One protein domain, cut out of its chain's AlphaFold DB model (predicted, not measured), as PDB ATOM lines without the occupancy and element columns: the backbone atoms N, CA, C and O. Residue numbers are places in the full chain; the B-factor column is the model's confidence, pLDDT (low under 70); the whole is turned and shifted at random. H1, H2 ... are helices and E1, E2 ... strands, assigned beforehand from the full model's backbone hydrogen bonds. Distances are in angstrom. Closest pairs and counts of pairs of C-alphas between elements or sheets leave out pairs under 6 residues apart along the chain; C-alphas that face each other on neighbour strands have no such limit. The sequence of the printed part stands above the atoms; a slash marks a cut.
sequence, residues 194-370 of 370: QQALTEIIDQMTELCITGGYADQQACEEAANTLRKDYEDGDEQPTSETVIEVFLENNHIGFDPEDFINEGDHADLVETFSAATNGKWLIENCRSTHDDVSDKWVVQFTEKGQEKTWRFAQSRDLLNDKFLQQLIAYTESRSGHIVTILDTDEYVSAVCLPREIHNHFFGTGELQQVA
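This is residues 194 to 370 of the 370 residues of an uncharacterized protein of Granulosicoccus sp (UniProt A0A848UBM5). The model is elongated and has two lobes: a cluster of helices, H1, H2 and H3 with H6 and the four-residue H7 beside them, and a lobe in which H4 lies between two small sheets, with H5 side by side with H4. The sheet E1 E6 E5 stands between the helical cluster and the pair H4 and H5, and the sheet E2 E3 E4 covers another side of H4. The printed part has 177 residues, with seven named helices and six named strands in the order H1 H2 H3 E1 H4 E2 E3 E4 H5 E5 E6 H6 H7. The class is mixed, and both sheets, ordered E1 - E6 - E5 and E2 - E3 - E4, are antiparallel. The whole is compact, with a radius of gyration of the C-alphas of 18.3 A, and spans 61 by 34 by 27 A.

H1, residues 194 to 211, begins at C-alpha 194 (20.125, -27.317, -32.139) and is 25.4 A long. H2 is residues 216 to 231, 22.3 A, and H3 residues 239 to 246. E1 is residues 251 to 254, and H4 residues 264 to 274. E2, residues 283 to 290, E3, residues 295 to 302, and E4, residues 305 to 311, measure 21.2, 21.9 and 20.0 A. H5, residues 320 to 334, is 20.8 A long and starts at (43.320, -14.083, -3.188). E5 is residues 337 to 342, E6 residues 347 to 352, H6 residues 354 to 362, and H7 residues 365 to 368, ending at (20.210, -30.047, -18.423).

H1 and H2 form a helical hairpin and touch at a shallow tilt of 17 degrees, opposite ways; their closest C-alphas, of Thr 205 and Cys 219, are 5.5 A apart. H1 and H6 only just touch, with 3 pairs of C-alphas within 8 A, the closest being Leu 207 and Ile 356 at 6.9 A. H4 is on the sheet E1 E6 E5 at a height of 9.9 A, and on E2 E3 E4 at 9.1 A. H4 and H5 touch at a shallow tilt of 25 degrees, the same way, the C-alphas of Phe 272 and Thr 330 being closest at 7.0 A. E2, E3 and E4 make a meander, each strand the antiparallel neighbour of the one before; N 286 and O 299 are 2.8 A apart, and N 307 and O 300 2.8 A. N 252 of E1 and O 349 of E6 are 2.7 A apart, and N 339 of E5 and O 350 of E6 2.9 A. In H1 to H6 every O i to N i+4 pair is within hydrogen-bond range; H7 is too short for one.

The farthest C-alphas, of Gln 195 and Val 292, are 60.9 A apart. The printed part has no cut and no long link. Its mean pLDDT is 79.1, with values under 70 at residues 194 to 197, 229 to 242, 314 to 316, 341 to 345 and 359 to 370.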
ATOM      1  N   GLN A 194      20.181 -28.471 -31.232       69.38
ATOM      2  CA  GLN A 194      20.125 -27.317 -32.139       69.38
ATOM      3  C   GLN A 194      19.040 -26.323 -31.734       69.38
ATOM      4  O   GLN A 194      19.272 -25.111 -31.715       69.38
ATOM      5  N   GLN A 195      17.853 -26.832 -31.406       68.44
ATOM      6  CA  GLN A 195      16.749 -25.991 -30.976       68.44
ATOM      7  C   GLN A 195      17.070 -25.298 -29.644       68.44
ATOM      8  O   GLN A 195      16.917 -24.082 -29.552       68.44
ATOM      9  N   ALA A 196      17.575 -26.034 -28.651       69.12
ATOM     10  CA  ALA A 196      17.946 -25.475 -27.351       69.12
ATOM     11  C   ALA A 196      19.034 -24.394 -27.473       69.12
ATOM     12  O   ALA A 196      18.916 -23.325 -26.879       69.12
ATOM     13  N   LEU A 197      20.063 -24.633 -28.290       69.50
ATOM     14  CA  LEU A 197      21.115 -23.653 -28.555       69.50
ATOM     15  C   LEU A 197      20.564 -22.403 -29.251       69.50
ATOM     16  O   LEU A 197      20.906 -21.285 -28.874       69.50
ATOM     17  N   THR A 198      19.685 -22.579 -30.239       73.44
ATOM     18  CA  THR A 198      19.043 -21.455 -30.936       73.44
ATOM     19  C   THR A 198      18.235 -20.600 -29.965       73.44
ATOM     20  O   THR A 198      18.349 -19.376 -29.997       73.44
ATOM     21  N   GLU A 199      17.481 -21.235 -29.066       75.00
ATOM     22  CA  GLU A 199      16.722 -20.545 -28.020       75.00
ATOM     23  C   GLU A 199      17.645 -19.766 -27.070       75.00
ATOM     24  O   GLU A 199      17.351 -18.616 -26.747       75.00
ATOM     25  N   ILE A 200      18.787 -20.341 -26.676       73.81
ATOM     26  CA  ILE A 200      19.791 -19.662 -25.841       73.81
ATOM     27  C   ILE A 200      20.388 -18.448 -26.571       73.81
ATOM     28  O   ILE A 200      20.487 -17.372 -25.981       73.81
ATOM     29  N   ILE A 201      20.754 -18.594 -27.847       74.50
ATOM     30  CA  ILE A 201      21.316 -17.511 -28.672       74.50
ATOM     31  C   ILE A 201      20.303 -16.371 -28.836       74.50
ATOM     32  O   ILE A 201      20.657 -15.201 -28.674       74.50
ATOM     33  N   ASP A 202      19.041 -16.691 -29.124       79.25
ATOM     34  CA  ASP A 202      17.982 -15.689 -29.288       79.25
ATOM     35  C   ASP A 202      17.700 -14.951 -27.970       79.25
ATOM     36  O   ASP A 202      17.577 -13.725 -27.954       79.25
ATOM     37  N   GLN A 203      17.679 -15.671 -26.845       78.50
ATOM     38  CA  GLN A 203      17.539 -15.067 -25.518       78.50
ATOM     39  C   GLN A 203      18.730 -14.166 -25.173       78.50
ATOM     40  O   GLN A 203      18.541 -13.066 -24.651       78.50
ATOM     41  N   MET A 204      19.955 -14.596 -25.489       79.19
ATOM     42  CA  MET A 204      21.159 -13.800 -25.254       79.19
ATOM     43  C   MET A 204      21.154 -12.523 -26.103       79.19
ATOM     44  O   MET A 204      21.429 -11.437 -25.594       79.19
ATOM     45  N   THR A 205      20.726 -12.631 -27.362       78.75
ATOM     46  CA  THR A 205      20.506 -11.495 -28.272       78.75
ATOM     47  C   THR A 205      19.520 -10.494 -27.669       78.75
ATOM     48  O   THR A 205      19.826  -9.304 -27.561       78.75
ATOM     49  N   GLU A 206      18.350 -10.958 -27.219       79.88
ATOM     50  CA  GLU A 206      17.327 -10.094 -26.621       79.88
ATOM     51  C   GLU A 206      17.835  -9.402 -25.347       79.88
ATOM     52  O   GLU A 206      17.643  -8.191 -25.180       79.88
ATOM     53  N   LEU A 207      18.511 -10.143 -24.462       80.56
ATOM     54  CA  LEU A 207      19.066  -9.611 -23.217       80.56
ATOM     55  C   LEU A 207      20.171  -8.578 -23.476       80.56
ATOM     56  O   LEU A 207      20.186  -7.529 -22.822       80.56
ATOM     57  N   CYS A 208      21.056  -8.828 -24.445       76.88
ATOM     58  CA  CYS A 208      22.118  -7.898 -24.828       76.88
ATOM     59  C   CYS A 208      21.563  -6.591 -25.399       76.88
ATOM     60  O   CYS A 208      21.974  -5.513 -24.958       76.88
ATOM     61  N   ILE A 209      20.591  -6.670 -26.313       77.75
ATOM     62  CA  ILE A 209      19.965  -5.491 -26.927       77.75
ATOM     63  C   ILE A 209      19.164  -4.704 -25.885       77.75
ATOM     64  O   ILE A 209      19.332  -3.492 -25.749       77.75
ATOM     65  N   THR A 210      18.308  -5.383 -25.116       77.19
ATOM     66  CA  THR A 210      17.434  -4.734 -24.122       77.19
ATOM     67  C   THR A 210      18.243  -4.090 -22.999       77.19
ATOM     68  O   THR A 210      17.886  -3.019 -22.502       77.19
ATOM     69  N   GLY A 211      19.351  -4.721 -22.614       73.19
ATOM     70  CA  GLY A 211      20.287  -4.193 -21.630       73.19
ATOM     71  C   GLY A 211      21.218  -3.096 -22.157       73.19
ATOM     72  O   GLY A 211      21.882  -2.436 -21.355       73.19
ATOM     73  N   GLY A 212      21.243  -2.866 -23.474       73.25
ATOM     74  CA  GLY A 212      22.126  -1.898 -24.125       73.25
ATOM     75  C   GLY A 212      23.604  -2.288 -24.071       73.25
ATOM     76  O   GLY A 212      24.458  -1.405 -24.029       73.25
ATOM     77  N   TYR A 213      23.902  -3.588 -24.014       72.88
ATOM     78  CA  TYR A 213      25.267  -4.118 -23.929       72.88
ATOM     79  C   TYR A 213      25.935  -4.227 -25.299       72.88
ATOM     80  O   TYR A 213      27.138  -4.009 -25.408       72.88
ATOM     81  N   ALA A 214      25.142  -4.484 -26.334       72.88
ATOM     82  CA  ALA A 214      25.556  -4.471 -27.725       72.88
ATOM     83  C   ALA A 214      24.416  -3.909 -28.584       72.88
ATOM     84  O   ALA A 214      23.247  -3.931 -28.184       72.88
ATOM     85  N   ASP A 215      24.758  -3.357 -29.747       81.75
ATOM     86  CA  ASP A 215      23.743  -2.967 -30.718       81.75
ATOM     87  C   ASP A 215      23.187  -4.194 -31.457       81.75
ATOM     88  O   ASP A 215      23.697  -5.312 -31.349       81.75
ATOM     89  N   GLN A 216      22.090  -3.984 -32.186       82.94
ATOM     90  CA  GLN A 216      21.407  -5.062 -32.893       82.94
ATOM     91  C   GLN A 216      22.315  -5.744 -33.926       82.94
ATOM     92  O   GLN A 216      22.252  -6.960 -34.069       82.94
ATOM     93  N   GLN A 217      23.172  -4.984 -34.612       85.56
ATOM     94  CA  GLN A 217      24.038  -5.534 -35.649       85.56
ATOM     95  C   GLN A 217      25.120  -6.433 -35.036       85.56
ATOM     96  O   GLN A 217      25.310  -7.553 -35.501       85.56
ATOM     97  N   ALA A 218      25.769  -5.986 -33.961       78.06
ATOM     98  CA  ALA A 218      26.767  -6.771 -33.242       78.06
ATOM     99  C   ALA A 218      26.169  -8.063 -32.655       78.06
ATOM    100  O   ALA A 218      26.795  -9.118 -32.725       78.06
ATOM    101  N   CYS A 219      24.936  -8.012 -32.134       80.88
ATOM    102  CA  CYS A 219      24.257  -9.212 -31.637       80.88
ATOM    103  C   CYS A 219      23.898 -10.192 -32.766       80.88
ATOM    104  O   CYS A 219      24.020 -11.401 -32.588       80.88
ATOM    105  N   GLU A 220      23.465  -9.693 -33.927       83.44
ATOM    106  CA  GLU A 220      23.175 -10.529 -35.099       83.44
ATOM    107  C   GLU A 220      24.450 -11.180 -35.662       83.44
ATOM    108  O   GLU A 220      24.426 -12.351 -36.041       83.44
ATOM    109  N   GLU A 221      25.572 -10.457 -35.686       83.44
ATOM    110  CA  GLU A 221      26.880 -10.995 -36.076       83.44
ATOM    111  C   GLU A 221      27.338 -12.099 -35.106       83.44
ATOM    112  O   GLU A 221      27.654 -13.201 -35.558       83.44
ATOM    113  N   ALA A 222      27.264 -11.861 -33.792       76.75
ATOM    114  CA  ALA A 222      27.562 -12.851 -32.751       76.75
ATOM    115  C   ALA A 222      26.692 -14.119 -32.866       76.75
ATOM    116  O   ALA A 222      27.205 -15.240 -32.858       76.75
ATOM    117  N   ALA A 223      25.377 -13.950 -33.036       81.69
ATOM    118  CA  ALA A 223      24.437 -15.055 -33.206       81.69
ATOM    119  C   ALA A 223      24.740 -15.893 -34.456       81.69
ATOM    120  O   ALA A 223      24.652 -17.121 -34.418       81.69
ATOM    121  N   ASN A 224      25.089 -15.240 -35.567       82.12
ATOM    122  CA  ASN A 224      25.423 -15.925 -36.812       82.12
ATOM    123  C   ASN A 224      26.738 -16.701 -36.707       82.12
ATOM    124  O   ASN A 224      26.805 -17.803 -37.246       82.12
ATOM    125  N   THR A 225      27.742 -16.167 -36.006       79.75
ATOM    126  CA  THR A 225      29.001 -16.879 -35.730       79.75
ATOM    127  C   THR A 225      28.726 -18.170 -34.963       79.75
ATOM    128  O   THR A 225      28.995 -19.245 -35.482       79.75
ATOM    129  N   LEU A 226      28.041 -18.089 -33.816       73.44
ATOM    130  CA  LEU A 226      27.733 -19.266 -32.990       73.44
ATOM    131  C   LEU A 226      26.896 -20.327 -33.724       73.44
ATOM    132  O   LEU A 226      27.098 -21.524 -33.534       73.44
ATOM    133  N   ARG A 227      25.942 -19.900 -34.561       76.88
ATOM    134  CA  ARG A 227      25.138 -20.822 -35.382       76.88
ATOM    135  C   ARG A 227      25.979 -21.516 -36.442       76.88
ATOM    136  O   ARG A 227      25.797 -22.707 -36.666       76.88
ATOM    137  N   LYS A 228      26.874 -20.771 -37.086       72.75
ATOM    138  CA  LYS A 228      27.735 -21.300 -38.135       72.75
ATOM    139  C   LYS A 228      28.765 -22.279 -37.572       72.75
ATOM    140  O   LYS A 228      28.925 -23.343 -38.149       72.75
ATOM    141  N   ASP A 229      29.378 -21.957 -36.436       67.00
ATOM    142  CA  ASP A 229      30.346 -22.837 -35.769       67.00
ATOM    143  C   ASP A 229      29.685 -24.180 -35.393       67.00
ATOM    144  O   ASP A 229      30.228 -25.253 -35.647       67.00
ATOM    145  N   TYR A 230      28.429 -24.144 -34.926       65.69
ATOM    146  CA  TYR A 230      27.644 -25.362 -34.694       65.69
ATOM    147  C   TYR A 230      27.309 -26.137 -35.986       65.69
ATOM    148  O   TYR A 230      27.322 -27.368 -36.000       65.69
ATOM    149  N   GLU A 231      26.952 -25.442 -37.074       66.50
ATOM    150  CA  GLU A 231      26.651 -26.068 -38.372       66.50
ATOM    151  C   GLU A 231      27.886 -26.715 -39.018       66.50
ATOM    152  O   GLU A 231      27.755 -27.761 -39.662       66.50
ATOM    153  N   ASP A 232      29.066 -26.117 -38.829       63.91
ATOM    154  CA  ASP A 232      30.344 -26.571 -39.388       63.91
ATOM    155  C   ASP A 232      30.944 -27.768 -38.611       63.91
ATOM    156  O   ASP A 232      31.899 -28.391 -39.083       63.91
ATOM    157  N   GLY A 233      30.312 -28.181 -37.505       51.59
ATOM    158  CA  GLY A 233      30.619 -29.417 -36.781       51.59
ATOM    159  C   GLY A 233      31.575 -29.250 -35.604       51.59
ATOM    160  O   GLY A 233      32.078 -30.260 -35.107       51.59
ATOM    161  N   ASP A 234      31.803 -28.017 -35.156       50.50
ATOM    162  CA  ASP A 234      32.509 -27.774 -33.906       50.50
ATOM    163  C   ASP A 234      31.665 -28.273 -32.720       50.50
ATOM    164  O   ASP A 234      30.435 -28.403 -32.794       50.50
ATOM    165  N   GLU A 235      32.345 -28.627 -31.628       54.53
ATOM    166  CA  GLU A 235      31.715 -29.049 -30.378       54.53
ATOM    167  C   GLU A 235      30.550 -28.125 -29.997       54.53
ATOM    168  O   GLU A 235      30.575 -26.917 -30.233       54.53
ATOM    169  N   GLN A 236      29.505 -28.696 -29.389       58.41
ATOM    170  CA  GLN A 236      28.341 -27.935 -28.945       58.41
ATOM    171  C   GLN A 236      28.788 -26.709 -28.115       58.41
ATOM    172  O   GLN A 236      29.383 -26.908 -27.052       58.41
ATOM    173  N   PRO A 237      28.472 -25.463 -28.539       57.31
ATOM    174  CA  PRO A 237      28.840 -24.261 -27.815       57.31
ATOM    175  C   PRO A 237      28.314 -24.347 -26.395       57.31
ATOM    176  O   PRO A 237      27.117 -24.555 -26.161       57.31
ATOM    177  N   THR A 238      29.218 -24.198 -25.436       64.19
ATOM    178  CA  THR A 238      28.833 -24.159 -24.032       64.19
ATOM    179  C   THR A 238      28.175 -22.813 -23.727       64.19
ATOM    180  O   THR A 238      28.287 -21.843 -24.482       64.19
ATOM    181  N   SER A 239      27.504 -22.712 -22.579       66.06
ATOM    182  CA  SER A 239      27.025 -21.415 -22.088       66.06
ATOM    183  C   SER A 239      28.154 -20.389 -21.951       66.06
ATOM    184  O   SER A 239      27.901 -19.196 -22.068       66.06
ATOM    185  N   GLU A 240      29.385 -20.845 -21.714       66.06
ATOM    186  CA  GLU A 240      30.570 -19.994 -21.605       66.06
ATOM    187  C   GLU A 240      30.939 -19.434 -22.977       66.06
ATOM    188  O   GLU A 240      31.018 -18.218 -23.114       66.06
ATOM    189  N   THR A 241      30.992 -20.279 -24.011       69.25
ATOM    190  CA  THR A 241      31.223 -19.856 -25.404       69.25
ATOM    191  C   THR A 241      30.191 -18.822 -25.860       69.25
ATOM    192  O   THR A 241      30.536 -17.808 -26.464       69.25
ATOM    193  N   VAL A 242      28.910 -19.032 -25.532       69.38
ATOM    194  CA  VAL A 242      27.849 -18.066 -25.859       69.38
ATOM    195  C   VAL A 242      28.078 -16.733 -25.139       69.38
ATOM    196  O   VAL A 242      27.954 -15.672 -25.751       69.38
ATOM    197  N   ILE A 243      28.417 -16.769 -23.850       70.81
ATOM    198  CA  ILE A 243      28.691 -15.565 -23.060       70.81
ATOM    199  C   ILE A 243      29.909 -14.816 -23.610       70.81
ATOM    200  O   ILE A 243      29.840 -13.598 -23.755       70.81
ATOM    201  N   GLU A 244      30.992 -15.515 -23.940       71.62
ATOM    202  CA  GLU A 244      32.229 -14.920 -24.453       71.62
ATOM    203  C   GLU A 244      32.014 -14.214 -25.793       71.62
ATOM    204  O   GLU A 244      32.455 -13.079 -25.961       71.62
ATOM    205  N   VAL A 245      31.261 -14.826 -26.712       74.88
ATOM    206  CA  VAL A 245      30.988 -14.228 -28.027       74.88
ATOM    207  C   VAL A 245      30.053 -13.016 -27.921       74.88
ATOM    208  O   VAL A 245      30.269 -12.008 -28.593       74.88
ATOM    209  N   PHE A 246      29.022 -13.062 -27.070       72.25
ATOM    210  CA  PHE A 246      28.082 -11.940 -26.918       72.25
ATOM    211  C   PHE A 246      28.599 -10.803 -26.030       72.25
ATOM    212  O   PHE A 246      28.140  -9.665 -26.161       72.25
ATOM    213  N   LEU A 247      29.498 -11.102 -25.094       76.06
ATOM    214  CA  LEU A 247      29.994 -10.169 -24.084       76.06
ATOM    215  C   LEU A 247      31.525 -10.083 -24.100       76.06
ATOM    216  O   LEU A 247      32.144  -9.968 -23.044       76.06
ATOM    217  N   GLU A 248      32.124 -10.072 -25.292       75.25
ATOM    218  CA  GLU A 248      33.580  -9.998 -25.501       75.25
ATOM    219  C   GLU A 248      34.225  -8.868 -24.677       75.25
ATOM    220  O   GLU A 248      35.213  -9.066 -23.975       75.25
ATOM    221  N   ASN A 249      33.598  -7.687 -24.656       78.75
ATOM    222  CA  ASN A 249      34.101  -6.523 -23.917       78.75
ATOM    223  C   ASN A 249      33.945  -6.620 -22.390       78.75
ATOM    224  O   ASN A 249      34.453  -5.755 -21.677       78.75
ATOM    225  N   ASN A 250      33.222  -7.617 -21.881       80.94
ATOM    226  CA  ASN A 250      33.049  -7.863 -20.450       80.94
ATOM    227  C   ASN A 250      33.933  -9.012 -19.948       80.94
ATOM    228  O   ASN A 250      33.876  -9.343 -18.757       80.94
ATOM    229  N   HIS A 251      34.701  -9.631 -20.844       82.06
ATOM    230  CA  HIS A 251      35.660 -10.667 -20.508       82.06
ATOM    231  C   HIS A 251      36.886 -10.065 -19.827       82.06
ATOM    232  O   HIS A 251      37.332  -8.956 -20.123       82.06
ATOM    233  N   ILE A 252      37.396 -10.801 -18.857       83.38
ATOM    234  CA  ILE A 252      38.585 -10.494 -18.088       83.38
ATOM    235  C   ILE A 252      39.423 -11.752 -18.129       83.38
ATOM    236  O   ILE A 252      38.954 -12.824 -17.750       83.38
ATOM    237  N   GLY A 253      40.693 -11.606 -18.462       82.56
ATOM    238  CA  GLY A 253      41.617 -12.680 -18.197       82.56
ATOM    239  C   GLY A 253      42.988 -12.188 -17.778       82.56
ATOM    240  O   GLY A 253      43.402 -11.076 -18.118       82.56
ATOM    241  N   PHE A 254      43.629 -12.986 -16.931       81.56
ATOM    242  CA  PHE A 254      44.927 -12.683 -16.348       81.56
ATOM    243  C   PHE A 254      45.618 -13.951 -15.845       81.56
ATOM    244  O   PHE A 254      44.970 -14.907 -15.416       81.56
ATOM    245  N   ASP A 255      46.946 -13.915 -15.831       84.06
ATOM    246  CA  ASP A 255      47.780 -14.938 -15.208       84.06
ATOM    247  C   ASP A 255      48.070 -14.541 -13.742       84.06
ATOM    248  O   ASP A 255      48.611 -13.459 -13.490       84.06
ATOM    249  N   PRO A 256      47.681 -15.353 -12.739       78.25
ATOM    250  CA  PRO A 256      47.916 -15.040 -11.330       78.25
ATOM    251  C   PRO A 256      49.402 -15.067 -10.918       78.25
ATOM    252  O   PRO A 256      49.728 -14.522  -9.853       78.25
ATOM    253  N   GLU A 257      50.287 -15.671 -11.717       79.88
ATOM    254  CA  GLU A 257      51.738 -15.720 -11.487       79.88
ATOM    255  C   GLU A 257      52.470 -14.462 -11.998       79.88
ATOM    256  O   GLU A 257      53.561 -14.148 -11.521       79.88
ATOM    257  N   ASP A 258      51.841 -13.665 -12.867       78.50
ATOM    258  CA  ASP A 258      52.462 -12.494 -13.509       78.50
ATOM    259  C   ASP A 258      52.458 -11.206 -12.655       78.50
ATOM    260  O   ASP A 258      52.850 -10.143 -13.126       78.50
ATOM    261  N   PHE A 259      52.072 -11.266 -11.373       79.75
ATOM    262  CA  PHE A 259      51.928 -10.087 -10.494       79.75
ATOM    263  C   PHE A 259      53.193  -9.754  -9.689       79.75
ATOM    264  O   PHE A 259      53.187  -9.784  -8.448       79.75
ATOM    265  N   ILE A 260      54.272  -9.425 -10.401       75.56
ATOM    266  CA  ILE A 260      55.620  -9.227  -9.838       75.56
ATOM    267  C   ILE A 260      56.071  -7.756  -9.922       75.56
ATOM    268  O   ILE A 260      56.900  -7.304  -9.121       75.56
ATOM    269  N   ASN A 261      55.525  -6.982 -10.860       81.56
ATOM    270  CA  ASN A 261      55.952  -5.627 -11.186       81.56
ATOM    271  C   ASN A 261      55.024  -4.549 -10.606       81.56
ATOM    272  O   ASN A 261      53.850  -4.749 -10.300       81.56
ATOM    273  N   GLU A 262      55.576  -3.340 -10.472       82.50
ATOM    274  CA  GLU A 262      54.750  -2.142 -10.322       82.50
ATOM    275  C   GLU A 262      53.969  -1.910 -11.618       82.50
ATOM    276  O   GLU A 262      54.556  -1.916 -12.697       82.50
ATOM    277  N   GLY A 263      52.664  -1.684 -11.513       86.88
ATOM    278  CA  GLY A 263      51.747  -1.637 -12.655       86.88
ATOM    279  C   GLY A 263      50.712  -2.757 -12.617       86.88
ATOM    280  O   GLY A 263      49.525  -2.461 -12.657       86.88
ATOM    281  N   ASP A 264      51.117  -4.004 -12.368       89.12
ATOM    282  CA  ASP A 264      50.270  -5.187 -12.614       89.12
ATOM    283  C   ASP A 264      48.925  -5.142 -11.867       89.12
ATOM    284  O   ASP A 264      47.854  -5.349 -12.439       89.12
ATOM    285  N   HIS A 265      48.929  -4.781 -10.575       90.94
ATOM    286  CA  HIS A 265      47.672  -4.636  -9.823       90.94
ATOM    287  C   HIS A 265      46.794  -3.485 -10.313       90.94
ATOM    288  O   HIS A 265      45.586  -3.534 -10.104       90.94
ATOM    289  N   ALA A 266      47.375  -2.425 -10.880       93.38
ATOM    290  CA  ALA A 266      46.607  -1.328 -11.455       93.38
ATOM    291  C   ALA A 266      45.992  -1.738 -12.788       93.38
ATOM    292  O   ALA A 266      44.803  -1.487 -12.972       93.38
ATOM    293  N   ASP A 267      46.754  -2.440 -13.625       92.00
ATOM    294  CA  ASP A 267      46.289  -2.982 -14.898       92.00
ATOM    295  C   ASP A 267      45.107  -3.928 -14.670       92.00
ATOM    296  O   ASP A 267      44.062  -3.767 -15.292       92.00
ATOM    297  N   LEU A 268      45.183  -4.826 -13.676       92.50
ATOM    298  CA  LEU A 268      44.049  -5.695 -13.340       92.50
ATOM    299  C   LEU A 268      42.806  -4.897 -12.913       92.50
ATOM    300  O   LEU A 268      41.682  -5.228 -13.288       92.50
ATOM    301  N   VAL A 269      42.983  -3.837 -12.123       94.62
ATOM    302  CA  VAL A 269      41.873  -2.981 -11.669       94.62
ATOM    303  C   VAL A 269      41.261  -2.222 -12.853       94.62
ATOM    304  O   VAL A 269      40.039  -2.074 -12.913       94.62
ATOM    305  N   GLU A 270      42.079  -1.779 -13.808       92.81
ATOM    306  CA  GLU A 270      41.629  -1.164 -15.059       92.81
ATOM    307  C   GLU A 270      40.882  -2.162 -15.949       92.81
ATOM    308  O   GLU A 270      39.796  -1.826 -16.424       92.81
ATOM    309  N   THR A 271      41.369  -3.398 -16.085       92.50
ATOM    310  CA  THR A 271      40.689  -4.472 -16.829       92.50
ATOM    311  C   THR A 271      39.310  -4.762 -16.243       92.50
ATOM    312  O   THR A 271      38.316  -4.767 -16.970       92.50
ATOM    313  N   PHE A 272      39.202  -4.906 -14.917       93.25
ATOM    314  CA  PHE A 272      37.899  -5.077 -14.268       93.25
ATOM    315  C   PHE A 272      36.985  -3.861 -14.473       93.25
ATOM    316  O   PHE A 272      35.784  -4.029 -14.665       93.25
ATOM    317  N   SER A 273      37.517  -2.635 -14.442       93.62
ATOM    318  CA  SER A 273      36.726  -1.427 -14.707       93.62
ATOM    319  C   SER A 273      36.209  -1.401 -16.149       93.62
ATOM    320  O   SER A 273      35.013  -1.172 -16.357       93.62
ATOM    321  N   ALA A 274      37.067  -1.692 -17.129       89.56
ATOM    322  CA  ALA A 274      36.719  -1.745 -18.548       89.56
ATOM    323  C   ALA A 274      35.631  -2.791 -18.828       89.56
ATOM    324  O   ALA A 274      34.623  -2.471 -19.463       89.56
ATOM    325  N   ALA A 275      35.758  -3.977 -18.224       88.06
ATOM    326  CA  ALA A 275      34.812  -5.084 -18.350       88.06
ATOM    327  C   ALA A 275      33.394  -4.785 -17.822       88.06
ATOM    328  O   ALA A 275      32.458  -5.557 -18.022       88.06
ATOM    329  N   THR A 276      33.192  -3.651 -17.145       88.56
ATOM    330  CA  THR A 276      31.860  -3.216 -16.698       88.56
ATOM    331  C   THR A 276      31.129  -2.330 -17.706       88.56
ATOM    332  O   THR A 276      30.088  -1.766 -17.361       88.56
ATOM    333  N   ASN A 277      31.664  -2.160 -18.921       82.12
ATOM    334  CA  ASN A 277      31.087  -1.334 -19.987       82.12
ATOM    335  C   ASN A 277      30.690   0.077 -19.490       82.12
ATOM    336  O   ASN A 277      29.572   0.565 -19.665       82.12
ATOM    337  N   GLY A 278      31.603   0.705 -18.742       83.69
ATOM    338  CA  GLY A 278      31.449   2.064 -18.219       83.69
ATOM    339  C   GLY A 278      30.548   2.224 -16.986       83.69
ATOM    340  O   GLY A 278      30.321   3.356 -16.551       83.69
ATOM    341  N   LYS A 279      30.042   1.141 -16.378       87.75
ATOM    342  CA  LYS A 279      29.281   1.228 -15.113       87.75
ATOM    343  C   LYS A 279      30.179   1.581 -13.928       87.75
ATOM    344  O   LYS A 279      29.797   2.395 -13.082       87.75
ATOM    345  N   TRP A 280      31.369   0.993 -13.873       93.00
ATOM    346  CA  TRP A 280      32.435   1.379 -12.962       93.00
ATOM    347  C   TRP A 280      33.576   1.982 -13.779       93.00
ATOM    348  O   TRP A 280      34.168   1.315 -14.617       93.00
ATOM    349  N   LEU A 281      33.850   3.264 -13.540       92.81
ATOM    350  CA  LEU A 281      34.892   4.023 -14.225       92.81
ATOM    351  C   LEU A 281      35.912   4.519 -13.210       92.81
ATOM    352  O   LEU A 281      35.549   5.150 -12.206       92.81
ATOM    353  N   ILE A 282      37.176   4.258 -13.511       94.38
ATOM    354  CA  ILE A 282      38.325   4.752 -12.762       94.38
ATOM    355  C   ILE A 282      39.255   5.543 -13.678       94.38
ATOM    356  O   ILE A 282      39.263   5.364 -14.891       94.38
ATOM    357  N   GLU A 283      40.046   6.423 -13.080       95.06
ATOM    358  CA  GLU A 283      41.037   7.244 -13.774       95.06
ATOM    359  C   GLU A 283      42.336   7.295 -12.963       95.06
ATOM    360  O   GLU A 283      42.310   7.205 -11.733       95.06
ATOM    361  N   ASN A 284      43.466   7.536 -13.632       95.19
ATOM    362  CA  ASN A 284      44.780   7.685 -12.993       95.19
ATOM    363  C   ASN A 284      45.133   6.493 -12.076       95.19
ATOM    364  O   ASN A 284      45.587   6.706 -10.947       95.19
ATOM    365  N   CYS A 285      44.862   5.259 -12.524       96.50
ATOM    366  CA  CYS A 285      45.197   4.062 -11.763       96.50
ATOM    367  C   CYS A 285      46.718   3.863 -11.744       96.50
ATOM    368  O   CYS A 285      47.407   4.099 -12.735       96.50
ATOM    369  N   ARG A 286      47.266   3.473 -10.595       95.69
ATOM    370  CA  ARG A 286      48.672   3.084 -10.450       95.69
ATOM    371  C   ARG A 286      48.852   2.135  -9.281       95.69
ATOM    372  O   ARG A 286      48.164   2.263  -8.265       95.69
ATOM    373  N   SER A 287      49.818   1.236  -9.392       94.12
ATOM    374  CA  SER A 287      50.223   0.348  -8.311       94.12
ATOM    375  C   SER A 287      51.721   0.488  -8.057       94.12
ATOM    376  O   SER A 287      52.501   0.717  -8.974       94.12
ATOM    377  N   THR A 288      52.112   0.436  -6.786       92.94
ATOM    378  CA  THR A 288      53.510   0.564  -6.343       92.94
ATOM    379  C   THR A 288      53.756  -0.345  -5.152       92.94
ATOM    380  O   THR A 288      52.824  -0.623  -4.382       92.94
ATOM    381  N   HIS A 289      55.001  -0.778  -4.972       90.06
ATOM    382  CA  HIS A 289      55.402  -1.539  -3.795       90.06
ATOM    383  C   HIS A 289      56.017  -0.604  -2.742       90.06
ATOM    384  O   HIS A 289      57.034   0.046  -2.973       90.06
ATOM    385  N   ASP A 290      55.411  -0.519  -1.556       88.75
ATOM    386  CA  ASP A 290      55.983   0.211  -0.421       88.75
ATOM    387  C   ASP A 290      56.966  -0.689   0.338       88.75
ATOM    388  O   ASP A 290      56.576  -1.446   1.230       88.75
ATOM    389  N   ASP A 291      58.254  -0.556   0.018       84.81
ATOM    390  CA  ASP A 291      59.347  -1.318   0.637       84.81
ATOM    391  C   ASP A 291      59.469  -1.124   2.160       84.81
ATOM    392  O   ASP A 291      60.044  -1.969   2.847       84.81
ATOM    393  N   VAL A 292      58.954  -0.020   2.721       87.00
ATOM    394  CA  VAL A 292      59.042   0.239   4.169       87.00
ATOM    395  C   VAL A 292      57.980  -0.549   4.926       87.00
ATOM    396  O   VAL A 292      58.249  -1.056   6.018       87.00
ATOM    397  N   SER A 293      56.762  -0.610   4.383       86.62
ATOM    398  CA  SER A 293      55.653  -1.328   5.016       86.62
ATOM    399  C   SER A 293      55.433  -2.743   4.484       86.62
ATOM    400  O   SER A 293      54.598  -3.449   5.058       86.62
ATOM    401  N   ASP A 294      56.200  -3.145   3.463       86.56
ATOM    402  CA  ASP A 294      56.116  -4.420   2.738       86.56
ATOM    403  C   ASP A 294      54.692  -4.681   2.226       86.56
ATOM    404  O   ASP A 294      54.050  -5.698   2.504       86.56
ATOM    405  N   LYS A 295      54.127  -3.654   1.583       89.06
ATOM    406  CA  LYS A 295      52.745  -3.655   1.103       89.06
ATOM    407  C   LYS A 295      52.658  -3.082  -0.290       89.06
ATOM    408  O   LYS A 295      53.230  -2.040  -0.589       89.06
ATOM    409  N   TRP A 296      51.800  -3.694  -1.083       90.38
ATOM    410  CA  TRP A 296      51.355  -3.126  -2.336       90.38
ATOM    411  C   TRP A 296      50.327  -2.033  -2.077       90.38
ATOM    412  O   TRP A 296      49.465  -2.140  -1.190       90.38
ATOM    413  N   VAL A 297      50.445  -0.961  -2.849       93.12
ATOM    414  CA  VAL A 297      49.563   0.196  -2.799       93.12
ATOM    415  C   VAL A 297      48.997   0.425  -4.187       93.12
ATOM    416  O   VAL A 297      49.744   0.739  -5.105       93.12
ATOM    417  N   VAL A 298      47.677   0.319  -4.317       95.38
ATOM    418  CA  VAL A 298      46.944   0.667  -5.540       95.38
ATOM    419  C   VAL A 298      46.213   1.980  -5.300       95.38
ATOM    420  O   VAL A 298      45.515   2.131  -4.292       95.38
ATOM    421  N   GLN A 299      46.373   2.941  -6.199       97.19
ATOM    422  CA  GLN A 299      45.719   4.242  -6.138       97.19
ATOM    423  C   GLN A 299      44.991   4.515  -7.443       97.19
ATOM    424  O   GLN A 299      45.542   4.271  -8.506       97.19
ATOM    425  N   PHE A 300      43.775   5.038  -7.357       97.12
ATOM    426  CA  PHE A 300      42.971   5.412  -8.519       97.12
ATOM    427  C   PHE A 300      41.977   6.504  -8.134       97.12
ATOM    428  O   PHE A 300      41.699   6.733  -6.954       97.12
ATOM    429  N   THR A 301      41.424   7.181  -9.129       97.31
ATOM    430  CA  THR A 301      40.385   8.197  -8.969       97.31
ATOM    431  C   THR A 301      39.046   7.624  -9.406       97.31
ATOM    432  O   THR A 301      38.918   7.117 -10.512       97.31
ATOM    433  N   GLU A 302      38.030   7.730  -8.556       95.00
ATOM    434  CA  GLU A 302      36.654   7.344  -8.874       95.00
ATOM    435  C   GLU A 302      35.746   8.553  -8.638       95.00
ATOM    436  O   GLU A 302      35.687   9.084  -7.524       95.00
ATOM    437  N   LYS A 303      35.032   9.005  -9.678       92.50
ATOM    438  CA  LYS A 303      34.120  10.169  -9.607       92.50
ATOM    439  C   LYS A 303      34.801  11.416  -9.011       92.50
ATOM    440  O   LYS A 303      34.228  12.111  -8.170       92.50
ATOM    441  N   GLY A 304      36.050  11.661  -9.413       93.50
ATOM    442  CA  GLY A 304      36.871  12.777  -8.932       93.50
ATOM    443  C   GLY A 304      37.420  12.624  -7.507       93.50
ATOM    444  O   GLY A 304      38.002  13.573  -6.985       93.50
ATOM    445  N   GLN A 305      37.244  11.469  -6.857       96.19
ATOM    446  CA  GLN A 305      37.809  11.184  -5.536       96.19
ATOM    447  C   GLN A 305      38.966  10.197  -5.628       96.19
ATOM    448  O   GLN A 305      38.794   9.087  -6.126       96.19
ATOM    449  N   GLU A 306      40.112  10.563  -5.058       96.56
ATOM    450  CA  GLU A 306      41.245   9.650  -4.917       96.56
ATOM    451  C   GLU A 306      40.921   8.540  -3.901       96.56
ATOM    452  O   GLU A 306      40.413   8.782  -2.797       96.56
ATOM    453  N   LYS A 307      41.208   7.300  -4.289       95.50
ATOM    454  CA  LYS A 307      41.107   6.089  -3.477       95.50
ATOM    455  C   LYS A 307      42.485   5.458  -3.362       95.50
ATOM    456  O   LYS A 307      43.347   5.613  -4.221       95.50
ATOM    457  N   THR A 308      42.715   4.757  -2.259       95.50
ATOM    458  CA  THR A 308      43.969   4.042  -2.026       95.50
ATOM    459  C   THR A 308      43.677   2.729  -1.324       95.50
ATOM    460  O   THR A 308      43.074   2.714  -0.248       95.50
ATOM    461  N   TRP A 309      44.121   1.633  -1.925       94.56
ATOM    462  CA  TRP A 309      44.087   0.295  -1.355       94.56
ATOM    463  C   TRP A 309      45.490  -0.111  -0.942       94.56
ATOM    464  O   TRP A 309      46.463   0.208  -1.618       94.56
ATOM    465  N   ARG A 310      45.590  -0.786   0.203       92.00
ATOM    466  CA  ARG A 310      46.858  -1.271   0.745       92.00
ATOM    467  C   ARG A 310      46.690  -2.705   1.197       92.00
ATOM    468  O   ARG A 310      45.834  -2.974   2.042       92.00
ATOM    469  N   PHE A 311      47.525  -3.594   0.692       89.00
ATOM    470  CA  PHE A 311      47.456  -5.015   1.006       89.00
ATOM    471  C   PHE A 311      48.858  -5.613   1.081       89.00
ATOM    472  O   PHE A 311      49.801  -5.123   0.468       89.00
ATOM    473  N   ALA A 312      48.996  -6.648   1.903       85.50
ATOM    474  CA  ALA A 312      50.230  -7.418   1.988       85.50
ATOM    475  C   ALA A 312      50.149  -8.558   0.972       85.50
ATOM    476  O   ALA A 312      49.161  -9.294   0.981       85.50
ATOM    477  N   GLN A 313      51.152  -8.709   0.117       77.50
ATOM    478  CA  GLN A 313      51.248  -9.784  -0.869       77.50
ATOM    479  C   GLN A 313      52.731 -10.116  -1.074       77.50
ATOM    480  O   GLN A 313      53.554  -9.206  -1.139       77.50
ATOM    481  N   SER A 314      53.063 -11.409  -1.132       69.38
ATOM    482  CA  SER A 314      54.399 -11.873  -1.527       69.38
ATOM    483  C   SER A 314      54.663 -11.517  -2.986       69.38
ATOM    484  O   SER A 314      53.737 -11.547  -3.786       69.38
ATOM    485  N   ARG A 315      55.916 -11.217  -3.333       64.69
ATOM    486  CA  ARG A 315      56.297 -10.680  -4.652       64.69
ATOM    487  C   ARG A 315      55.970 -11.566  -5.861       64.69
ATOM    488  O   ARG A 315      56.051 -11.055  -6.962       64.69
ATOM    489  N   ASP A 316      55.583 -12.823  -5.658       66.38
ATOM    490  CA  ASP A 316      55.571 -13.814  -6.738       66.38
ATOM    491  C   ASP A 316      54.167 -14.330  -7.113       66.38
ATOM    492  O   ASP A 316      54.061 -15.136  -8.023       66.38
ATOM    493  N   LEU A 317      53.094 -13.942  -6.403       72.62
ATOM    494  CA  LEU A 317      51.738 -14.472  -6.649       72.62
ATOM    495  C   LEU A 317      50.649 -13.456  -6.306       72.62
ATOM    496  O   LEU A 317      50.710 -12.827  -5.240       72.62
ATOM    497  N   LEU A 318      49.612 -13.365  -7.144       79.38
ATOM    498  CA  LEU A 318      48.400 -12.603  -6.848       79.38
ATOM    499  C   LEU A 318      47.763 -13.076  -5.534       79.38
ATOM    500  O   LEU A 318      47.524 -14.260  -5.307       79.38
ATOM    501  N   ASN A 319      47.463 -12.136  -4.642       82.31
ATOM    502  CA  ASN A 319      46.813 -12.457  -3.381       82.31
ATOM    503  C   ASN A 319      45.300 -12.623  -3.572       82.31
ATOM    504  O   ASN A 319      44.611 -11.653  -3.897       82.31
ATOM    505  N   ASP A 320      44.763 -13.793  -3.214       82.12
ATOM    506  CA  ASP A 320      43.320 -14.083  -3.188       82.12
ATOM    507  C   ASP A 320      42.484 -12.986  -2.519       82.12
ATOM    508  O   ASP A 320      41.379 -12.676  -2.952       82.12
ATOM    509  N   LYS A 321      42.995 -12.365  -1.449       84.19
ATOM    510  CA  LYS A 321      42.287 -11.287  -0.743       84.19
ATOM    511  C   LYS A 321      42.172 -10.026  -1.581       84.19
ATOM    512  O   LYS A 321      41.170  -9.326  -1.458       84.19
ATOM    513  N   PHE A 322      43.196  -9.713  -2.371       88.12
ATOM    514  CA  PHE A 322      43.142  -8.585  -3.291       88.12
ATOM    515  C   PHE A 322      42.148  -8.876  -4.416       88.12
ATOM    516  O   PHE A 322      41.269  -8.052  -4.648       88.12
ATOM    517  N   LEU A 323      42.201 -10.071  -5.013       88.50
ATOM    518  CA  LEU A 323      41.248 -10.484  -6.045       88.50
ATOM    519  C   LEU A 323      39.799 -10.472  -5.526       88.50
ATOM    520  O   LEU A 323      38.926  -9.869  -6.139       88.50
ATOM    521  N   GLN A 324      39.540 -11.037  -4.343       89.00
ATOM    522  CA  GLN A 324      38.219 -10.996  -3.702       89.00
ATOM    523  C   GLN A 324      37.757  -9.568  -3.399       89.00
ATOM    524  O   GLN A 324      36.576  -9.253  -3.551       89.00
ATOM    525  N   GLN A 325      38.670  -8.696  -2.960       91.94
ATOM    526  CA  GLN A 325      38.357  -7.288  -2.748       91.94
ATOM    527  C   GLN A 325      37.998  -6.601  -4.069       91.94
ATOM    528  O   GLN A 325      37.035  -5.837  -4.093       91.94
ATOM    529  N   LEU A 326      38.744  -6.866  -5.143       93.31
ATOM    530  CA  LEU A 326      38.501  -6.306  -6.468       93.31
ATOM    531  C   LEU A 326      37.153  -6.769  -7.028       93.31
ATOM    532  O   LEU A 326      36.355  -5.926  -7.434       93.31
ATOM    533  N   ILE A 327      36.855  -8.068  -6.953       91.75
ATOM    534  CA  ILE A 327      35.558  -8.643  -7.332       91.75
ATOM    535  C   ILE A 327      34.431  -7.963  -6.553       91.75
ATOM    536  O   ILE A 327      33.572  -7.317  -7.150       91.75
ATOM    537  N   ALA A 328      34.475  -7.998  -5.217       92.50
ATOM    538  CA  ALA A 328      33.420  -7.417  -4.389       92.50
ATOM    539  C   ALA A 328      33.248  -5.908  -4.636       92.50
ATOM    540  O   ALA A 328      32.129  -5.386  -4.607       92.50
ATOM    541  N   TYR A 329      34.349  -5.192  -4.882       94.38
ATOM    542  CA  TYR A 329      34.290  -3.775  -5.221       94.38
ATOM    543  C   TYR A 329      33.601  -3.567  -6.568       94.38
ATOM    544  O   TYR A 329      32.658  -2.779  -6.635       94.38
ATOM    545  N   THR A 330      34.010  -4.315  -7.590       92.44
ATOM    546  CA  THR A 330      33.444  -4.277  -8.943       92.44
ATOM    547  C   THR A 330      31.943  -4.518  -8.894       92.44
ATOM    548  O   THR A 330      31.177  -3.647  -9.298       92.44
ATOM    549  N   GLU A 331      31.508  -5.617  -8.276       92.19
ATOM    550  CA  GLU A 331      30.090  -5.974  -8.164       92.19
ATOM    551  C   GLU A 331      29.269  -4.906  -7.434       92.19
ATOM    552  O   GLU A 331      28.144  -4.577  -7.823       92.19
ATOM    553  N   SER A 332      29.839  -4.310  -6.380       93.25
ATOM    554  CA  SER A 332      29.174  -3.247  -5.620       93.25
ATOM    555  C   SER A 332      29.038  -1.931  -6.396       93.25
ATOM    556  O   SER A 332      28.158  -1.123  -6.078       93.25
ATOM    557  N   ARG A 333      29.914  -1.684  -7.379       92.19
ATOM    558  CA  ARG A 333      29.967  -0.435  -8.150       92.19
ATOM    559  C   ARG A 333      29.237  -0.524  -9.477       92.19
ATOM    560  O   ARG A 333      28.511   0.413  -9.806       92.19
ATOM    561  N   SER A 334      29.419  -1.615 -10.212       88.88
ATOM    562  CA  SER A 334      28.802  -1.819 -11.523       88.88
ATOM    563  C   SER A 334      27.402  -2.416 -11.429       88.88
ATOM    564  O   SER A 334      26.582  -2.201 -12.319       88.88
ATOM    565  N   GLY A 335      27.114  -3.154 -10.351       85.81
ATOM    566  CA  GLY A 335      25.923  -3.989 -10.248       85.81
ATOM    567  C   GLY A 335      26.020  -5.293 -11.044       85.81
ATOM    568  O   GLY A 335      25.078  -6.078 -10.973       85.81
ATOM    569  N   HIS A 336      27.126  -5.537 -11.756       86.31
ATOM    570  CA  HIS A 336      27.416  -6.820 -12.397       86.31
ATOM    571  C   HIS A 336      27.811  -7.855 -11.332       86.31
ATOM    572  O   HIS A 336      28.122  -7.504 -10.195       86.31
ATOM    573  N   ILE A 337      27.766  -9.128 -11.696       86.12
ATOM    574  CA  ILE A 337      28.301 -10.257 -10.944       86.12
ATOM    575  C   ILE A 337      29.540 -10.722 -11.698       86.12
ATOM    576  O   ILE A 337      29.487 -10.882 -12.918       86.12
ATOM    577  N   VAL A 338      30.655 -10.896 -10.994       81.88
ATOM    578  CA  VAL A 338      31.865 -11.433 -11.618       81.88
ATOM    579  C   VAL A 338      31.805 -12.950 -11.513       81.88
ATOM    580  O   VAL A 338      31.853 -13.502 -10.414       81.88
ATOM    581  N   THR A 339      31.718 -13.620 -12.655       79.50
ATOM    582  CA  THR A 339      31.735 -15.082 -12.728       79.50
ATOM    583  C   THR A 339      33.096 -15.531 -13.224       79.50
ATOM    584  O   THR A 339      33.522 -15.119 -14.297       79.50
ATOM    585  N   ILE A 340      33.780 -16.358 -12.436       79.81
ATOM    586  CA  ILE A 340      35.027 -17.008 -12.848       79.81
ATOM    587  C   ILE A 340      34.653 -18.260 -13.642       79.81
ATOM    588  O   ILE A 340      33.874 -19.074 -13.143       79.81
ATOM    589  N   LEU A 341      35.176 -18.366 -14.861       67.69
ATOM    590  CA  LEU A 341      34.932 -19.455 -15.807       67.69
ATOM    591  C   LEU A 341      36.010 -20.542 -15.674       67.69
ATOM    592  O   LEU A 341      35.681 -21.713 -15.527       67.69
ATOM    593  N   ASP A 342      37.284 -20.141 -15.600       66.31
ATOM    594  CA  ASP A 342      38.437 -21.046 -15.479       66.31
ATOM    595  C   ASP A 342      39.457 -20.508 -14.457       66.31
ATOM    596  O   ASP A 342      39.571 -19.294 -14.254       66.31
ATOM    597  N   THR A 343      40.164 -21.413 -13.774       63.00
ATOM    598  CA  THR A 343      41.177 -21.128 -12.744       63.00
ATOM    599  C   THR A 343      42.453 -21.968 -12.850       63.00
ATOM    600  O   THR A 343      43.259 -21.900 -11.922       63.00
ATOM    601  N   ASP A 344      42.627 -22.795 -13.885       61.66
ATOM    602  CA  ASP A 344      43.708 -23.791 -13.903       61.66
ATOM    603  C   ASP A 344      45.105 -23.162 -14.081       61.66
ATOM    604  O   ASP A 344      45.901 -23.174 -13.140       61.66
ATOM    605  N   GLU A 345      45.401 -22.589 -15.252       64.00
ATOM    606  CA  GLU A 345      46.675 -21.887 -15.535       64.00
ATOM    607  C   GLU A 345      46.466 -20.389 -15.803       64.00
ATOM    608  O   GLU A 345      47.323 -19.563 -15.508       64.00
ATOM    609  N   TYR A 346      45.285 -20.026 -16.297       70.69
ATOM    610  CA  TYR A 346      44.875 -18.662 -16.593       70.69
ATOM    611  C   TYR A 346      43.509 -18.431 -15.966       70.69
ATOM    612  O   TYR A 346      42.603 -19.253 -16.112       70.69
ATOM    613  N   VAL A 347      43.344 -17.318 -15.254       76.25
ATOM    614  CA  VAL A 347      42.034 -16.994 -14.697       76.25
ATOM    615  C   VAL A 347      41.219 -16.308 -15.779       76.25
ATOM    616  O   VAL A 347      41.525 -15.181 -16.163       76.25
ATOM    617  N   SER A 348      40.163 -16.982 -16.228       76.19
ATOM    618  CA  SER A 348      39.143 -16.426 -17.120       76.19
ATOM    619  C   SER A 348      37.925 -16.029 -16.295       76.19
ATOM    620  O   SER A 348      37.407 -16.821 -15.502       76.19
ATOM    621  N   ALA A 349      37.466 -14.790 -16.433       81.62
ATOM    622  CA  ALA A 349      36.307 -14.273 -15.726       81.62
ATOM    623  C   ALA A 349      35.478 -13.349 -16.618       81.62
ATOM    624  O   ALA A 349      35.970 -12.746 -17.564       81.62
ATOM    625  N   VAL A 350      34.204 -13.186 -16.284       82.50
ATOM    626  CA  VAL A 350      33.292 -12.312 -17.022       82.50
ATOM    627  C   VAL A 350      32.461 -11.459 -16.069       82.50
ATOM    628  O   VAL A 350      31.927 -11.930 -15.061       82.50
ATOM    629  N   CYS A 351      32.342 -10.171 -16.388       84.81
ATOM    630  CA  CYS A 351      31.492  -9.224 -15.669       84.81
ATOM    631  C   CYS A 351      30.052  -9.279 -16.201       84.81
ATOM    632  O   CYS A 351      29.669  -8.500 -17.082       84.81
ATOM    633  N   LEU A 352      29.229 -10.159 -15.631       83.00
ATOM    634  CA  LEU A 352      27.856 -10.387 -16.075       83.00
ATOM    635  C   LEU A 352      26.858  -9.421 -15.440       83.00
ATOM    636  O   LEU A 352      26.749  -9.347 -14.215       83.00
ATOM    637  N   PRO A 353      26.024  -8.742 -16.232       82.06
ATOM    638  CA  PRO A 353      24.820  -8.109 -15.717       82.06
ATOM    639  C   PRO A 353      23.958  -9.094 -14.925       82.06
ATOM    640  O   PRO A 353      23.836 -10.259 -15.299       82.06
ATOM    641  N   ARG A 354      23.332  -8.638 -13.835       80.25
ATOM    642  CA  ARG A 354      22.544  -9.512 -12.945       80.25
ATOM    643  C   ARG A 354      21.423 -10.242 -13.663       80.25
ATOM    644  O   ARG A 354      21.113 -11.369 -13.299       80.25
ATOM    645  N   GLU A 355      20.797  -9.597 -14.635       76.25
ATOM    646  CA  GLU A 355      19.709 -10.161 -15.425       76.25
ATOM    647  C   GLU A 355      20.202 -11.378 -16.215       76.25
ATOM    648  O   GLU A 355      19.596 -12.442 -16.136       76.25
ATOM    649  N   ILE A 356      21.358 -11.240 -16.872       74.50
ATOM    650  CA  ILE A 356      22.021 -12.309 -17.626       74.50
ATOM    651  C   ILE A 356      22.525 -13.384 -16.660       74.50
ATOM    652  O   ILE A 356      22.211 -14.556 -16.819       74.50
ATOM    653  N   HIS A 357      23.214 -13.002 -15.584       78.00
ATOM    654  CA  HIS A 357      23.678 -13.958 -14.581       78.00
ATOM    655  C   HIS A 357      22.526 -14.796 -14.002       78.00
ATOM    656  O   HIS A 357      22.632 -16.012 -13.881       78.00
ATOM    657  N   ASN A 358      21.403 -14.175 -13.637       76.62
ATOM    658  CA  ASN A 358      20.257 -14.900 -13.087       76.62
ATOM    659  C   ASN A 358      19.601 -15.819 -14.121       76.62
ATOM    660  O   ASN A 358      19.102 -16.876 -13.742       76.62
ATOM    661  N   HIS A 359      19.614 -15.429 -15.394       68.81
ATOM    662  CA  HIS A 359      19.104 -16.251 -16.485       68.81
ATOM    663  C   HIS A 359      19.957 -17.506 -16.694       68.81
ATOM    664  O   HIS A 359      19.424 -18.609 -16.733       68.81
ATOM    665  N   PHE A 360      21.283 -17.354 -16.735       65.31
ATOM    666  CA  PHE A 360      22.193 -18.464 -17.032       65.31
ATOM    667  C   PHE A 360      22.530 -19.329 -15.809       65.31
ATOM    668  O   PHE A 360      22.633 -20.551 -15.911       65.31
ATOM    669  N   PHE A 361      22.650 -18.718 -14.630       67.81
ATOM    670  CA  PHE A 361      23.129 -19.377 -13.409       67.81
ATOM    671  C   PHE A 361      22.089 -19.414 -12.277       67.81
ATOM    672  O   PHE A 361      22.270 -20.138 -11.298       67.81
ATOM    673  N   GLY A 362      21.000 -18.643 -12.373       54.75
ATOM    674  CA  GLY A 362      20.011 -18.485 -11.297       54.75
ATOM    675  C   GLY A 362      18.793 -19.411 -11.374       54.75
ATOM    676  O   GLY A 362      18.194 -19.692 -10.335       54.75
ATOM    677  N   THR A 363      18.419 -19.903 -12.559       48.03
ATOM    678  CA  THR A 363      17.219 -20.747 -12.753       48.03
ATOM    679  C   THR A 363      17.505 -22.250 -12.732       48.03
ATOM    680  O   THR A 363      16.585 -23.040 -12.539       48.03
ATOM    681  N   GLY A 364      18.767 -22.672 -12.877       41.59
ATOM    682  CA  GLY A 364      19.135 -24.092 -12.942       41.59
ATOM    683  C   GLY A 364      18.664 -24.814 -14.215       41.59
ATOM    684  O   GLY A 364      18.811 -26.032 -14.298       41.59
ATOM    685  N   GLU A 365      18.121 -24.096 -15.202       37.66
ATOM    686  CA  GLU A 365      17.583 -24.677 -16.444       37.66
ATOM    687  C   GLU A 365      18.689 -25.086 -17.433       37.66
ATOM    688  O   GLU A 365      18.533 -26.067 -18.154       37.66
ATOM    689  N   LEU A 366      19.864 -24.449 -17.380       39.84
ATOM    690  CA  LEU A 366      21.021 -24.807 -18.213       39.84
ATOM    691  C   LEU A 366      21.839 -26.004 -17.705       39.84
ATOM    692  O   LEU A 366      22.672 -26.524 -18.438       39.84
ATOM    693  N   GLN A 367      21.570 -26.521 -16.498       39.91
ATOM    694  CA  GLN A 367      22.218 -27.758 -16.026       39.91
ATOM    695  C   GLN A 367      21.730 -29.026 -16.751       39.91
ATOM    696  O   GLN A 367      22.203 -30.116 -16.433       39.91
ATOM    697  N   GLN A 368      20.782 -28.911 -17.690       33.94
ATOM    698  CA  GLN A 368      20.210 -30.047 -18.423       33.94
ATOM    699  C   GLN A 368      20.643 -30.148 -19.893       33.94
ATOM    700  O   GLN A 368      20.190 -31.070 -20.563       33.94
ATOM    701  N   VAL A 369      21.513 -29.259 -20.389       35.47
ATOM    702  CA  VAL A 369      21.971 -29.276 -21.798       35.47
ATOM    703  C   VAL A 369      23.426 -29.770 -21.945       35.47
ATOM    704  O   VAL A 369      24.056 -29.527 -22.969       35.47
ATOM    705  N   ALA A 370      23.959 -30.463 -20.931       31.28
ATOM    706  CA  ALA A 370      25.303 -31.056 -20.922       31.28
ATOM    707  C   ALA A 370      25.271 -32.590 -20.925       31.28
ATOM    708  O   ALA A 370      24.454 -33.167 -20.161       31.28
TER     709      ALA A 370